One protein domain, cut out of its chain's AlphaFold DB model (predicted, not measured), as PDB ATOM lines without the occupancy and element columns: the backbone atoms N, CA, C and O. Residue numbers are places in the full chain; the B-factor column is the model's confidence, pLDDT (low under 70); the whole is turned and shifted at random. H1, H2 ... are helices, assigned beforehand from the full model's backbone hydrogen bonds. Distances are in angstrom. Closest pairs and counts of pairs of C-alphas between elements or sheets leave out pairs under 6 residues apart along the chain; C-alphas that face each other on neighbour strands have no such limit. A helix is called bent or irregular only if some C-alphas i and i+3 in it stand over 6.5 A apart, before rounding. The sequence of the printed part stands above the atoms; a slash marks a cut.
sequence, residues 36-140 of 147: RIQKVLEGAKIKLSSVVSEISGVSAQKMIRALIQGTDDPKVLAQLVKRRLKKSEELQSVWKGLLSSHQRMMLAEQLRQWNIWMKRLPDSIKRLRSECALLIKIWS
ATOM      1  N   ARG A  36      36.202-106.270 -48.186       87.75
ATOM      2  CA  ARG A  36      37.575-106.095 -48.689       87.75
ATOM      3  C   ARG A  36      38.165-104.747 -48.276       87.75
ATOM      4  O   ARG A  36      39.276-104.728 -47.754       87.75
ATOM      5  N   ILE A  37      37.400-103.664 -48.422       86.81
ATOM      6  CA  ILE A  37      37.796-102.326 -47.952       86.81
ATOM      7  C   ILE A  37      38.068-102.359 -46.447       86.81
ATOM      8  O   ILE A  37      39.112-101.896 -45.990       86.81
ATOM      9  N   GLN A  38      37.159-102.958 -45.674       84.62
ATOM     10  CA  GLN A  38      37.323-103.085 -44.231       84.62
ATOM     11  C   GLN A  38      38.585-103.875 -43.861       84.62
ATOM     12  O   GLN A  38      39.311-103.461 -42.963       84.62
ATOM     13  N   LYS A  39      38.894-104.964 -44.572       86.31
ATOM     14  CA  LYS A  39      40.098-105.770 -44.326       86.31
ATOM     15  C   LYS A  39      41.392-105.002 -44.572       86.31
ATOM     16  O   LYS A  39      42.331-105.154 -43.796       86.31
ATOM     17  N   VAL A  40      41.446-104.163 -45.607       84.69
ATOM     18  CA  VAL A  40      42.628-103.321 -45.855       84.69
ATOM     19  C   VAL A  40      42.798-102.286 -44.743       84.69
ATOM     20  O   VAL A  40      43.911-102.081 -44.263       84.69
ATOM     21  N   LEU A  41      41.699-101.691 -44.274       80.44
ATOM     22  CA  LEU A  41      41.724-100.764 -43.140       80.44
ATOM     23  C   LEU A  41      42.156-101.461 -41.839       80.44
ATOM     24  O   LEU A  41      43.016-100.944 -41.131       80.44
ATOM     25  N   GLU A  42      41.642-102.661 -41.555       82.19
ATOM     26  CA  GLU A  42      42.054-103.474 -40.400       82.19
ATOM     27  C   GLU A  42      43.547-103.836 -40.460       82.19
ATOM     28  O   GLU A  42      44.232-103.774 -39.438       82.19
ATOM     29  N   GLY A  43      44.073-104.149 -41.649       78.19
ATOM     30  CA  GLY A  43      45.504-104.393 -41.872       78.19
ATOM     31  C   GLY A  43      46.383-103.157 -41.638       78.19
ATOM     32  O   GLY A  43      47.530-103.289 -41.224       78.19
ATOM     33  N   ALA A  44      45.834-101.955 -41.824       74.12
ATOM     34  CA  ALA A  44      46.459-100.689 -41.439       74.12
ATOM     35  C   ALA A  44      46.236-100.337 -39.951       74.12
ATOM     36  O   ALA A  44      46.532 -99.225 -39.527       74.12
ATOM     37  N   LYS A  45      45.685-101.263 -39.150       71.88
ATOM     38  CA  LYS A  45      45.253-101.065 -37.753       71.88
ATOM     39  C   LYS A  45      44.186 -99.968 -37.575       71.88
ATOM     40  O   LYS A  45      43.967 -99.498 -36.461       71.88
ATOM     41  N   ILE A  46      43.464 -99.618 -38.640       73.50
ATOM     42  CA  ILE A  46      42.371 -98.643 -38.622       73.50
ATOM     43  C   ILE A  46      41.041 -99.382 -38.456       73.50
ATOM     44  O   ILE A  46      40.519 -99.999 -39.386       73.50
ATOM     45  N   LYS A  47      40.439 -99.290 -37.267       71.19
ATOM     46  CA  LYS A  47      39.088 -99.818 -37.017       71.19
ATOM     47  C   LYS A  47      38.036 -98.771 -37.372       71.19
ATOM     48  O   LYS A  47      37.565 -98.034 -36.517       71.19
ATOM     49  N   LEU A  48      37.640 -98.710 -38.644       71.06
ATOM     50  CA  LEU A  48      36.608 -97.763 -39.090       71.06
ATOM     51  C   LEU A  48      35.219 -98.084 -38.497       71.06
ATOM     52  O   LEU A  48      34.409 -97.180 -38.309       71.06
ATOM     53  N   SER A  49      34.954 -99.345 -38.141       66.50
ATOM     54  CA  SER A  49      33.679 -99.805 -37.564       66.50
ATOM     55  C   SER A  49      33.336 -99.200 -36.198       66.50
ATOM     56  O   SER A  49      32.159 -99.118 -35.861       66.50
ATOM     57  N   SER A  50      34.321 -98.745 -35.415       65.06
ATOM     58  CA  SER A  50      34.060 -98.024 -34.158       65.06
ATOM     59  C   SER A  50      33.710 -96.549 -34.378       65.06
ATOM     60  O   SER A  50      33.208 -95.883 -33.474       65.06
ATOM     61  N   VAL A  51      33.977 -96.040 -35.582       63.59
ATOM     62  CA  VAL A  51      33.942 -94.617 -35.924       63.59
ATOM     63  C   VAL A  51      32.721 -94.271 -36.774       63.59
ATOM     64  O   VAL A  51      32.088 -93.238 -36.563       63.59
ATOM     65  N   VAL A  52      32.356 -95.135 -37.721       67.75
ATOM     66  CA  VAL A  52      31.215 -94.914 -38.616       67.75
ATOM     67  C   VAL A  52      30.118 -95.935 -38.350       67.75
ATOM     68  O   VAL A  52      30.383 -97.124 -38.219       67.75
ATOM     69  N   SER A  53      28.862 -95.478 -38.320       66.56
ATOM     70  CA  SER A  53      27.707 -96.380 -38.189       66.56
ATOM     71  C   SER A  53      27.538 -97.290 -39.407       66.56
ATOM     72  O   SER A  53      27.012 -98.389 -39.283       66.56
ATOM     73  N   GLU A  54      27.978 -96.839 -40.585       71.06
ATOM     74  CA  GLU A  54      27.894 -97.610 -41.820       71.06
ATOM     75  C   GLU A  54      29.056 -97.255 -42.763       71.06
ATOM     76  O   GLU A  54      29.230 -96.093 -43.138       71.06
ATOM     77  N   ILE A  55      29.832 -98.261 -43.189       75.56
ATOM     78  CA  ILE A  55      30.969 -98.093 -44.123       75.56
ATOM     79  C   ILE A  55      30.483 -97.666 -45.519       75.56
ATOM     80  O   ILE A  55      31.186 -96.977 -46.253       75.56
ATOM     81  N   SER A  56      29.249 -98.038 -45.875       74.06
ATOM     82  CA  SER A  56      28.624 -97.679 -47.152       74.06
ATOM     83  C   SER A  56      28.140 -96.217 -47.198       74.06
ATOM     84  O   SER A  56      27.862 -95.688 -48.276       74.06
ATOM     85  N   GLY A  57      28.095 -95.532 -46.049       78.56
ATOM     86  CA  GLY A  57      27.603 -94.165 -45.933       78.56
ATOM     87  C   GLY A  57      28.511 -93.111 -46.577       78.56
ATOM     88  O   GLY A  57      29.722 -93.278 -46.722       78.56
ATOM     89  N   VAL A  58      27.918 -91.960 -46.909       77.50
ATOM     90  CA  VAL A  58      28.610 -90.834 -47.568       77.50
ATOM     91  C   VAL A  58      29.794 -90.318 -46.739       77.50
ATOM     92  O   VAL A  58      30.831 -89.971 -47.300       77.50
ATOM     93  N   SER A  59      29.672 -90.284 -45.407       75.81
ATOM     94  CA  SER A  59      30.766 -89.849 -44.526       75.81
ATOM     95  C   SER A  59      31.942 -90.826 -44.519       75.81
ATOM     96  O   SER A  59      33.079 -90.386 -44.654       75.81
ATOM     97  N   ALA A  60      31.688 -92.137 -44.454       79.25
ATOM     98  CA  ALA A  60      32.743 -93.148 -44.490       79.25
ATOM     99  C   ALA A  60      33.527 -93.101 -45.812       79.25
ATOM    100  O   ALA A  60      34.754 -93.097 -45.807       79.25
ATOM    101  N   GLN A  61      32.836 -92.951 -46.945       82.25
ATOM    102  CA  GLN A  61      33.495 -92.791 -48.244       82.25
ATOM    103  C   GLN A  61      34.353 -91.527 -48.325       82.25
ATOM    104  O   GLN A  61      35.437 -91.568 -48.900       82.25
ATOM    105  N   LYS A  62      33.884 -90.400 -47.773       82.25
ATOM    106  CA  LYS A  62      34.671 -89.158 -47.732       82.25
ATOM    107  C   LYS A  62      35.959 -89.346 -46.936       82.25
ATOM    108  O   LYS A  62      37.010 -88.926 -47.404       82.25
ATOM    109  N   MET A  63      35.891 -90.030 -45.794       79.81
ATOM    110  CA  MET A  63      37.073 -90.357 -44.996       79.81
ATOM    111  C   MET A  63      38.032 -91.284 -45.748       79.81
ATOM    112  O   MET A  63      39.224 -91.008 -45.800       79.81
ATOM    113  N   ILE A  64      37.529 -92.343 -46.395       82.56
ATOM    114  CA  ILE A  64      38.368 -93.257 -47.188       82.56
ATOM    115  C   ILE A  64      39.044 -92.509 -48.351       82.56
ATOM    116  O   ILE A  64      40.214 -92.744 -48.630       82.56
ATOM    117  N   ARG A  65      38.353 -91.567 -49.007       85.12
ATOM    118  CA  ARG A  65      38.961 -90.720 -50.050       85.12
ATOM    119  C   ARG A  65      40.061 -89.817 -49.498       85.12
ATOM    120  O   ARG A  65      41.113 -89.731 -50.120       85.12
ATOM    121  N   ALA A  66      39.838 -89.193 -48.344       83.31
ATOM    122  CA  ALA A  66      40.851 -88.379 -47.676       83.31
ATOM    123  C   ALA A  66      42.094 -89.216 -47.312       83.31
ATOM    124  O   ALA A  66      43.217 -88.804 -47.592       83.31
ATOM    125  N   LEU A  67      41.895 -90.446 -46.823       80.75
ATOM    126  CA  LEU A  67      42.980 -91.398 -46.558       80.75
ATOM    127  C   LEU A  67      43.789 -91.759 -47.804       80.75
ATOM    128  O   LEU A  67      45.017 -91.814 -47.756       80.75
ATOM    129  N   ILE A  68      43.106 -92.011 -48.922       83.69
ATOM    130  CA  ILE A  68      43.756 -92.304 -50.208       83.69
ATOM    131  C   ILE A  68      44.602 -91.108 -50.665       83.69
ATOM    132  O   ILE A  68      45.713 -91.302 -51.150       83.69
ATOM    133  N   GLN A  69      44.108 -89.885 -50.462       82.06
ATOM    134  CA  GLN A  69      44.820 -88.637 -50.769       82.06
ATOM    135  C   GLN A  69      45.983 -88.344 -49.808       82.06
ATOM    136  O   GLN A  69      46.709 -87.375 -50.003       82.06
ATOM    137  N   GLY A  70      46.185 -89.179 -48.786       76.75
ATOM    138  CA  GLY A  70      47.253 -89.014 -47.806       76.75
ATOM    139  C   GLY A  70      46.920 -88.044 -46.678       76.75
ATOM    140  O   GLY A  70      47.815 -87.689 -45.925       76.75
ATOM    141  N   THR A  71      45.654 -87.641 -46.535       75.38
ATOM    142  CA  THR A  71      45.184 -86.913 -45.353       75.38
ATOM    143  C   THR A  71      44.896 -87.908 -44.234       75.38
ATOM    144  O   THR A  71      43.892 -88.623 -44.264       75.38
ATOM    145  N   ASP A  72      45.786 -87.956 -43.251       68.75
ATOM    146  CA  ASP A  72      45.698 -88.800 -42.059       68.75
ATOM    147  C   ASP A  72      45.419 -88.005 -40.774       68.75
ATOM    148  O   ASP A  72      45.231 -88.612 -39.721       68.75
ATOM    149  N   ASP A  73      45.314 -86.669 -40.852       68.94
ATOM    150  CA  ASP A  73      44.993 -85.838 -39.690       68.94
ATOM    151  C   ASP A  73      43.578 -86.161 -39.160       68.94
ATOM    152  O   ASP A  73      42.568 -85.873 -39.826       68.94
ATOM    153  N   PRO A  74      43.467 -86.726 -37.942       66.88
ATOM    154  CA  PRO A  74      42.191 -87.097 -37.345       66.88
ATOM    155  C   PRO A  74      41.247 -85.902 -37.163       66.88
ATOM    156  O   PRO A  74      40.030 -86.096 -37.181       66.88
ATOM    157  N   LYS A  75      41.757 -84.668 -37.033       67.75
ATOM    158  CA  LYS A  75      40.915 -83.463 -36.949       67.75
ATOM    159  C   LYS A  75      40.211 -83.181 -38.272       67.75
ATOM    160  O   LYS A  75      39.007 -82.926 -38.279       67.75
ATOM    161  N   VAL A  76      40.937 -83.281 -39.387       71.81
ATOM    162  CA  VAL A  76      40.384 -83.083 -40.737       71.81
ATOM    163  C   VAL A  76      39.355 -84.168 -41.047       71.81
ATOM    164  O   VAL A  76      38.263 -83.890 -41.535       71.81
ATOM    165  N   LEU A  77      39.653 -85.413 -40.680       70.62
ATOM    166  CA  LEU A  77      38.753 -86.543 -40.889       70.62
ATOM    167  C   LEU A  77      37.491 -86.465 -40.022       70.62
ATOM    168  O   LEU A  77      36.406 -86.803 -40.498       70.62
ATOM    169  N   ALA A  78      37.599 -85.972 -38.785       67.62
ATOM    170  CA  ALA A  78      36.452 -85.767 -37.905       67.62
ATOM    171  C   ALA A  78      35.470 -84.717 -38.450       67.62
ATOM    172  O   ALA A  78      34.258 -84.879 -38.303       67.62
ATOM    173  N   GLN A  79      35.967 -83.685 -39.143       71.69
ATOM    174  CA  GLN A  79      35.129 -82.671 -39.797       71.69
ATOM    175  C   GLN A  79      34.336 -83.222 -40.997       71.69
ATOM    176  O   GLN A  79      33.284 -82.685 -41.347       71.69
ATOM    177  N   LEU A  80      34.784 -84.321 -41.618       69.56
ATOM    178  CA  LEU A  80      34.088 -84.954 -42.750       69.56
ATOM    179  C   LEU A  80      32.857 -85.775 -42.326       69.56
ATOM    180  O   LEU A  80      32.043 -86.180 -43.173       69.56
ATOM    181  N   VAL A  81      32.688 -86.023 -41.025       64.06
ATOM    182  CA  VAL A  81      31.573 -86.803 -40.486       64.06
ATOM    183  C   VAL A  81      30.435 -85.871 -40.071       64.06
ATOM    184  O   VAL A  81      30.536 -85.114 -39.115       64.06
ATOM    185  N   LYS A  82      29.298 -85.957 -40.780       57.72
ATOM    186  CA  LYS A  82      28.111 -85.107 -40.543       57.72
ATOM    187  C   LYS A  82      27.454 -85.322 -39.173       57.72
ATOM    188  O   LYS A  82      26.707 -84.464 -38.716       57.72
ATOM    189  N   ARG A  83      27.654 -86.485 -38.548       55.38
ATOM    190  CA  ARG A  83      27.011 -86.865 -37.285       55.38
ATOM    191  C   ARG A  83      28.091 -86.952 -36.217       55.38
ATOM    192  O   ARG A  83      29.020 -87.731 -36.399       55.38
ATOM    193  N   ARG A  84      27.961 -86.151 -35.148       50.78
ATOM    194  CA  ARG A  84      28.855 -86.113 -33.973       50.78
ATOM    195  C   ARG A  84      29.461 -87.493 -33.718       50.78
ATOM    196  O   ARG A  84      28.760 -88.414 -33.294       50.78
ATOM    197  N   LEU A  85      30.750 -87.622 -34.007       53.72
ATOM    198  CA  LEU A  85      31.535 -88.782 -33.628       53.72
ATOM    199  C   LEU A  85      31.447 -88.897 -32.110       53.72
ATOM    200  O   LEU A  85      31.842 -87.979 -31.398       53.72
ATOM    201  N   LYS A  86      30.889 -90.000 -31.606       51.88
ATOM    202  CA  LYS A  86      30.732 -90.207 -30.158       51.88
ATOM    203  C   LYS A  86      32.077 -90.277 -29.418       51.88
ATOM    204  O   LYS A  86      32.068 -90.240 -28.196       51.88
ATOM    205  N   LYS A  87      33.210 -90.373 -30.130       52.28
ATOM    206  CA  LYS A  87      34.555 -90.518 -29.558       52.28
ATOM    207  C   LYS A  87      35.655 -89.904 -30.440       52.28
ATOM    208  O   LYS A  87      36.479 -90.618 -31.005       52.28
ATOM    209  N   SER A  88      35.678 -88.577 -30.575       52.06
ATOM    210  CA  SER A  88      36.755 -87.868 -31.293       52.06
ATOM    211  C   SER A  88      38.158 -88.118 -30.710       52.06
ATOM    212  O   SER A  88      39.136 -87.977 -31.435       52.06
ATOM    213  N   GLU A  89      38.270 -88.523 -29.441       53.78
ATOM    214  CA  GLU A  89      39.551 -88.829 -28.778       53.78
ATOM    215  C   GLU A  89      40.106 -90.218 -29.145       53.78
ATOM    216  O   GLU A  89      41.285 -90.333 -29.474       53.78
ATOM    217  N   GLU A  90      39.273 -91.269 -29.222       54.25
ATOM    218  CA  GLU A  90      39.719 -92.596 -29.709       54.25
ATOM    219  C   GLU A  90      40.156 -92.546 -31.181       54.25
ATOM    220  O   GLU A  90      41.063 -93.261 -31.606       54.25
ATOM    221  N   LEU A  91      39.557 -91.639 -31.955       55.88
ATOM    222  CA  LEU A  91      39.911 -91.366 -33.345       55.88
ATOM    223  C   LEU A  91      41.313 -90.766 -33.497       55.88
ATOM    224  O   LEU A  91      41.961 -90.998 -34.506       55.88
ATOM    225  N   GLN A  92      41.819 -90.022 -32.514       54.03
ATOM    226  CA  GLN A  92      43.167 -89.451 -32.599       54.03
ATOM    227  C   GLN A  92      44.266 -90.502 -32.392       54.03
ATOM    228  O   GLN A  92      45.360 -90.367 -32.938       54.03
ATOM    229  N   SER A  93      43.970 -91.572 -31.646       52.34
ATOM    230  CA  SER A  93      44.919 -92.661 -31.374       52.34
ATOM    231  C   SER A  93      45.037 -93.658 -32.538       52.34
ATOM    232  O   SER A  93      46.115 -94.188 -32.791       52.34
ATOM    233  N   VAL A  94      43.955 -93.875 -33.296       54.97
ATOM    234  CA  VAL A  94      43.878 -94.928 -34.331       54.97
ATOM    235  C   VAL A  94      44.574 -94.555 -35.657       54.97
ATOM    236  O   VAL A  94      44.885 -95.442 -36.447       54.97
ATOM    237  N   TRP A  95      44.841 -93.269 -35.922       59.91
ATOM    238  CA  TRP A  95      45.123 -92.782 -37.288       59.91
ATOM    239  C   TRP A  95      46.574 -92.370 -37.569       59.91
ATOM    240  O   TRP A  95      46.885 -91.989 -38.695       59.91
ATOM    241  N   LYS A  96      47.498 -92.490 -36.607       52.78
ATOM    242  CA  LYS A  96      48.910 -92.146 -36.850       52.78
ATOM    243  C   LYS A  96      49.581 -93.134 -37.822       52.78
ATOM    244  O   LYS A  96      49.972 -94.227 -37.428       52.78
ATOM    245  N   GLY A  97      49.759 -92.708 -39.075       55.81
ATOM    246  CA  GLY A  97      50.878 -93.100 -39.943       55.81
ATOM    247  C   GLY A  97      50.952 -94.543 -40.464       55.81
ATOM    248  O   GLY A  97      52.021 -94.953 -40.903       55.81
ATOM    249  N   LEU A  98      49.874 -95.331 -40.437       63.28
ATOM    250  CA  LEU A  98      49.951 -96.774 -40.744       63.28
ATOM    251  C   LEU A  98      49.554 -97.188 -42.168       63.28
ATOM    252  O   LEU A  98      49.715 -98.355 -42.522       63.28
ATOM    253  N   LEU A  99      49.051 -96.271 -43.001       72.81
ATOM    254  CA  LEU A  99      48.676 -96.597 -44.380       72.81
ATOM    255  C   LEU A  99      49.882 -96.517 -45.312       72.81
ATOM    256  O   LEU A  99      50.287 -95.424 -45.716       72.81
ATOM    257  N   SER A 100      50.408 -97.679 -45.700       79.38
ATOM    258  CA  SER A 100      51.462 -97.759 -46.715       79.38
ATOM    259  C   SER A 100      50.959 -97.289 -48.086       79.38
ATOM    260  O   SER A 100      49.761 -97.334 -48.387       79.38
ATOM    261  N   SER A 101      51.878 -96.873 -48.959       82.62
ATOM    262  CA  SER A 101      51.578 -96.521 -50.357       82.62
ATOM    263  C   SER A 101      50.820 -97.639 -51.085       82.62
ATOM    264  O   SER A 101      49.837 -97.377 -51.781       82.62
ATOM    265  N   HIS A 102      51.205 -98.894 -50.845       84.25
ATOM    266  CA  HIS A 102      50.520-100.071 -51.374       84.25
ATOM    267  C   HIS A 102      49.072-100.186 -50.869       84.25
ATOM    268  O   HIS A 102      48.153-100.382 -51.665       84.25
ATOM    269  N   GLN A 103      48.835-100.002 -49.566       83.06
ATOM    270  CA  GLN A 103      47.484-100.055 -48.997       83.06
ATOM    271  C   GLN A 103      46.590 -98.927 -49.525       83.06
ATOM    272  O   GLN A 103      45.418 -99.168 -49.817       83.06
ATOM    273  N   ARG A 104      47.132 -97.717 -49.716       85.62
ATOM    274  CA  ARG A 104      46.400 -96.602 -50.346       85.62
ATOM    275  C   ARG A 104      46.001 -96.933 -51.783       85.62
ATOM    276  O   ARG A 104      44.858 -96.687 -52.163       85.62
ATOM    277  N   MET A 105      46.902 -97.544 -52.555       86.81
ATOM    278  CA  MET A 105      46.613 -97.988 -53.923       86.81
ATOM    279  C   MET A 105      45.521 -99.068 -53.955       86.81
ATOM    280  O   MET A 105      44.573 -98.960 -54.733       86.81
ATOM    281  N   MET A 106      45.594-100.068 -53.069       87.81
ATOM    282  CA  MET A 106      44.551-101.093 -52.947       87.81
ATOM    283  C   MET A 106      43.192-100.497 -52.562       87.81
ATOM    284  O   MET A 106      42.177-100.850 -53.162       87.81
ATOM    285  N   LEU A 107      43.162 -99.577 -51.591       87.25
ATOM    286  CA  LEU A 107      41.934 -98.885 -51.187       87.25
ATOM    287  C   LEU A 107      41.350 -98.059 -52.330       87.25
ATOM    288  O   LEU A 107      40.134 -98.059 -52.513       87.25
ATOM    289  N   ALA A 108      42.192 -97.384 -53.116       88.38
ATOM    290  CA  ALA A 108      41.754 -96.616 -54.275       88.38
ATOM    291  C   ALA A 108      41.082 -97.505 -55.329       88.38
ATOM    292  O   ALA A 108      39.986 -97.181 -55.795       88.38
ATOM    293  N   GLU A 109      41.691 -98.648 -55.654       90.19
ATOM    294  CA  GLU A 109      41.122 -99.629 -56.582       90.19
ATOM    295  C   GLU A 109      39.778-100.166 -56.070       90.19
ATOM    296  O   GLU A 109      38.766-100.098 -56.768       90.19
ATOM    297  N   GLN A 110      39.739-100.639 -54.822       88.38
ATOM    298  CA  GLN A 110      38.529-101.201 -54.218       88.38
ATOM    299  C   GLN A 110      37.399-100.170 -54.130       88.38
ATOM    300  O   GLN A 110      36.245-100.484 -54.430       88.38
ATOM    301  N   LEU A 111      37.720 -98.922 -53.780       87.75
ATOM    302  CA  LEU A 111      36.744 -97.840 -53.737       87.75
ATOM    303  C   LEU A 111      36.238 -97.484 -55.141       87.75
ATOM    304  O   LEU A 111      35.043 -97.221 -55.304       87.75
ATOM    305  N   ARG A 112      37.102 -97.497 -56.166       88.75
ATOM    306  CA  ARG A 112      36.684 -97.290 -57.562       88.75
ATOM    307  C   ARG A 112      35.699 -98.370 -57.994       88.75
ATOM    308  O   ARG A 112      34.625 -98.032 -58.488       88.75
ATOM    309  N   GLN A 113      36.036 -99.639 -57.764       86.75
ATOM    310  CA  GLN A 113      35.157-100.766 -58.073       86.75
ATOM    311  C   GLN A 113      33.812-100.601 -57.365       86.75
ATOM    312  O   GLN A 113      32.764-100.620 -58.007       86.75
ATOM    313  N   TRP A 114      33.827-100.337 -56.058       86.06
ATOM    314  CA  TRP A 114      32.615-100.114 -55.276       86.06
ATOM    315  C   TRP A 114      31.739 -98.973 -55.831       86.06
ATOM    316  O   TRP A 114      30.525 -99.142 -55.946       86.06
ATOM    317  N   ASN A 115      32.332 -97.848 -56.253       85.31
ATOM    318  CA  ASN A 115      31.592 -96.741 -56.876       85.31
ATOM    319  C   ASN A 115      30.932 -97.154 -58.203       85.31
ATOM    320  O   ASN A 115      29.786 -96.784 -58.459       85.31
ATOM    321  N   ILE A 116      31.631 -97.932 -59.037       86.00
ATOM    322  CA  ILE A 116      31.080 -98.468 -60.293       86.00
ATOM    323  C   ILE A 116      29.865 -99.354 -59.992       86.00
ATOM    324  O   ILE A 116      28.800 -99.170 -60.587       86.00
ATOM    325  N   TRP A 117      29.995-100.265 -59.022       82.69
ATOM    326  CA  TRP A 117      28.895-101.120 -58.574       82.69
ATOM    327  C   TRP A 117      27.715-100.301 -58.056       82.69
ATOM    328  O   TRP A 117      26.584-100.552 -58.458       82.69
ATOM    329  N   MET A 118      27.957 -99.284 -57.229       82.38
ATOM    330  CA  MET A 118      26.901 -98.413 -56.705       82.38
ATOM    331  C   MET A 118      26.156 -97.638 -57.790       82.38
ATOM    332  O   MET A 118      24.955 -97.424 -57.651       82.38
ATOM    333  N   LYS A 119      26.838 -97.241 -58.869       84.44
ATOM    334  CA  LYS A 119      26.198 -96.560 -59.999       84.44
ATOM    335  C   LYS A 119      25.337 -97.517 -60.827       84.44
ATOM    336  O   LYS A 119      24.240 -97.153 -61.226       84.44
ATOM    337  N   ARG A 120      25.817 -98.742 -61.069       81.75
ATOM    338  CA  ARG A 120      25.148 -99.727 -61.938       81.75
ATOM    339  C   ARG A 120      24.033-100.513 -61.239       81.75
ATOM    340  O   ARG A 120      23.048-100.890 -61.869       81.75
ATOM    341  N   LEU A 121      24.192-100.806 -59.951       80.00
ATOM    342  CA  LEU A 121      23.322-101.719 -59.208       80.00
ATOM    343  C   LEU A 121      21.845-101.277 -59.151       80.00
ATOM    344  O   LEU A 121      20.995-102.151 -59.320       80.00
ATOM    345  N   PRO A 122      21.496 -99.990 -58.947       80.88
ATOM    346  CA  PRO A 122      20.100 -99.553 -58.942       80.88
ATOM    347  C   PRO A 122      19.393 -99.848 -60.265       80.88
ATOM    348  O   PRO A 122      18.281-100.377 -60.254       80.88
ATOM    349  N   ASP A 123      20.063 -99.589 -61.388       82.81
ATOM    350  CA  ASP A 123      19.523 -99.835 -62.725       82.81
ATOM    351  C   ASP A 123      19.377-101.330 -63.001       82.81
ATOM    352  O   ASP A 123      18.328-101.769 -63.478       82.81
ATOM    353  N   SER A 124      20.381-102.131 -62.627       77.81
ATOM    354  CA  SER A 124      20.298-103.590 -62.712       77.81
ATOM    355  C   SER A 124      19.143-104.131 -61.866       77.81
ATOM    356  O   SER A 124      18.325-104.889 -62.372       77.81
ATOM    357  N   ILE A 125      19.004-103.715 -60.600       78.50
ATOM    358  CA  ILE A 125      17.906-104.153 -59.720       78.50
ATOM    359  C   ILE A 125      16.547-103.705 -60.262       78.50
ATOM    360  O   ILE A 125      15.589-104.474 -60.196       78.50
ATOM    361  N   LYS A 126      16.441-102.480 -60.788       81.88
ATOM    362  CA  LYS A 126      15.206-101.971 -61.393       81.88
ATOM    363  C   LYS A 126      14.810-102.815 -62.600       81.88
ATOM    364  O   LYS A 126      13.667-103.255 -62.660       81.88
ATOM    365  N   ARG A 127      15.755-103.096 -63.503       80.38
ATOM    366  CA  ARG A 127      15.531-103.961 -64.668       80.38
ATOM    367  C   ARG A 127      15.078-105.354 -64.235       80.38
ATOM    368  O   ARG A 127      14.029-105.801 -64.674       80.38
ATOM    369  N   LEU A 128      15.781-105.969 -63.281       77.50
ATOM    370  CA  LEU A 128      15.421-107.276 -62.713       77.50
ATOM    371  C   LEU A 128      14.011-107.294 -62.116       77.50
ATOM    372  O   LEU A 128      13.268-108.250 -62.302       77.50
ATOM    373  N   ARG A 129      13.625-106.237 -61.390       77.06
ATOM    374  CA  ARG A 129      12.268-106.110 -60.841       77.06
ATOM    375  C   ARG A 129      11.216-106.032 -61.945       77.06
ATOM    376  O   ARG A 129      10.176-106.665 -61.797       77.06
ATOM    377  N   SER A 130      11.484-105.289 -63.017       79.69
ATOM    378  CA  SER A 130      10.580-105.190 -64.165       79.69
ATOM    379  C   SER A 130      10.421-106.530 -64.883       79.69
ATOM    380  O   SER A 130       9.289-106.950 -65.094       79.69
ATOM    381  N   GLU A 131      11.520-107.229 -65.178       78.69
ATOM    382  CA  GLU A 131      11.487-108.554 -65.822       78.69
ATOM    383  C   GLU A 131      10.712-109.570 -64.974       78.69
ATOM    384  O   GLU A 131       9.781-110.218 -65.451       78.69
ATOM    385  N   CYS A 132      11.002-109.643 -63.668       73.06
ATOM    386  CA  CYS A 132      10.247-110.506 -62.761       73.06
ATOM    387  C   CYS A 132       8.753-110.143 -62.720       73.06
ATOM    388  O   CYS A 132       7.915-111.039 -62.656       73.06
ATOM    389  N   ALA A 133       8.398-108.855 -62.753       76.25
ATOM    390  CA  ALA A 133       7.002-108.422 -62.759       76.25
ATOM    391  C   ALA A 133       6.272-108.805 -64.058       76.25
ATOM    392  O   ALA A 133       5.095-109.167 -64.004       76.25
ATOM    393  N   LEU A 134       6.956-108.757 -65.207       76.75
ATOM    394  CA  LEU A 134       6.417-109.219 -66.488       76.75
ATOM    395  C   LEU A 134       6.159-110.726 -66.461       76.75
ATOM    396  O   LEU A 134       5.048-111.153 -66.769       76.75
ATOM    397  N   LEU A 135       7.128-111.517 -65.994       74.12
ATOM    398  CA  LEU A 135       6.974-112.968 -65.854       74.12
ATOM    399  C   LEU A 135       5.823-113.338 -64.900       74.12
ATOM    400  O   LEU A 135       5.017-114.210 -65.221       74.12
ATOM    401  N   ILE A 136       5.674-112.629 -63.773       72.88
ATOM    402  CA  ILE A 136       4.547-112.817 -62.838       72.88
ATOM    403  C   ILE A 136       3.199-112.495 -63.508       72.88
ATOM    404  O   ILE A 136       2.222-113.222 -63.312       72.88
ATOM    405  N   LYS A 137       3.115-111.426 -64.313       77.25
ATOM    406  CA  LYS A 137       1.893-111.081 -65.064       77.25
ATOM    407  C   LYS A 137       1.535-112.144 -66.101       77.25
ATOM    408  O   LYS A 137       0.377-112.546 -66.173       77.25
ATOM    409  N   ILE A 138       2.515-112.617 -66.868       76.50
ATOM    410  CA  ILE A 138       2.325-113.674 -67.872       76.50
ATOM    411  C   ILE A 138       1.808-114.947 -67.194       76.50
ATOM    412  O   ILE A 138       0.798-115.511 -67.610       76.50
ATOM    413  N   TRP A 139       2.439-115.349 -66.090       72.19
ATOM    414  CA  TRP A 139       2.057-116.542 -65.341       72.19
ATOM    415  C   TRP A 139       0.658-116.432 -64.720       72.19
ATOM    416  O   TRP A 139      -0.169-117.323 -64.901       72.19
ATOM    417  N   SER A 140       0.344-115.309 -64.064       70.19
ATOM    418  CA  SER A 140      -0.983-115.075 -63.469       70.19
ATOM    419  C   SER A 140      -2.114-114.935 -64.495       70.19
ATOM    420  O   SER A 140      -3.275-115.136 -64.143       70.19
TER     421      SER A 140
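What this domain is: This is residues 36 to 140 of the 147 residues of an uncharacterized protein of Geobacillus thermodenitrificans (UniProt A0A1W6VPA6). A compact body of short helices and loops, with H1 and H2 packed on arm H5a of the long bent helix H5, has residues 119 to 140 sticking out as an arm. The 105 printed residues, all helix by class, hold H1 to H5 in chain order; the whole is loose, radius of gyration 18.2 A, spanning 60 by 31 by 18 A.

How they stand to each other: H1, residues 36 to 43, touches residues 103 to 111 alone of H5a, residues 101 to 119, closest at the C-alphas of Ile 37 and Leu 107, 6.3 A. H2, residues 58 to 68, touches residues 104 to 108 of H5a alone, closest at C-alphas 68 and 104, 5.0 A. H3, residues 74 to 79, and H4, residues 88 to 94, form a hairpin, closest at C-alphas 74 and 92, 5.4 A. H5, one helix by its hydrogen bonds, is bent: C-alphas 119 and 122 are 6.9 A apart, and H5b, residues 122 to 140, touches no helix. O i to N i+4 pairs are within hydrogen-bond range throughout H1, H2, H3, H5a and H5b; in H4, 1 of 3, with 2 of 4 O i to N i+3.

Where its parts are: H1 begins at C-alpha 36 (37.575, -106.095, -48.689); H5b, 26.6 A, ends at C-alpha 140 (-0.983, -115.075, -63.469).

The domain as a whole: The printed part has no cut; the link H1 to H2 is long, and pLDDT is under 70 in 29 residues, among them 80 to 98.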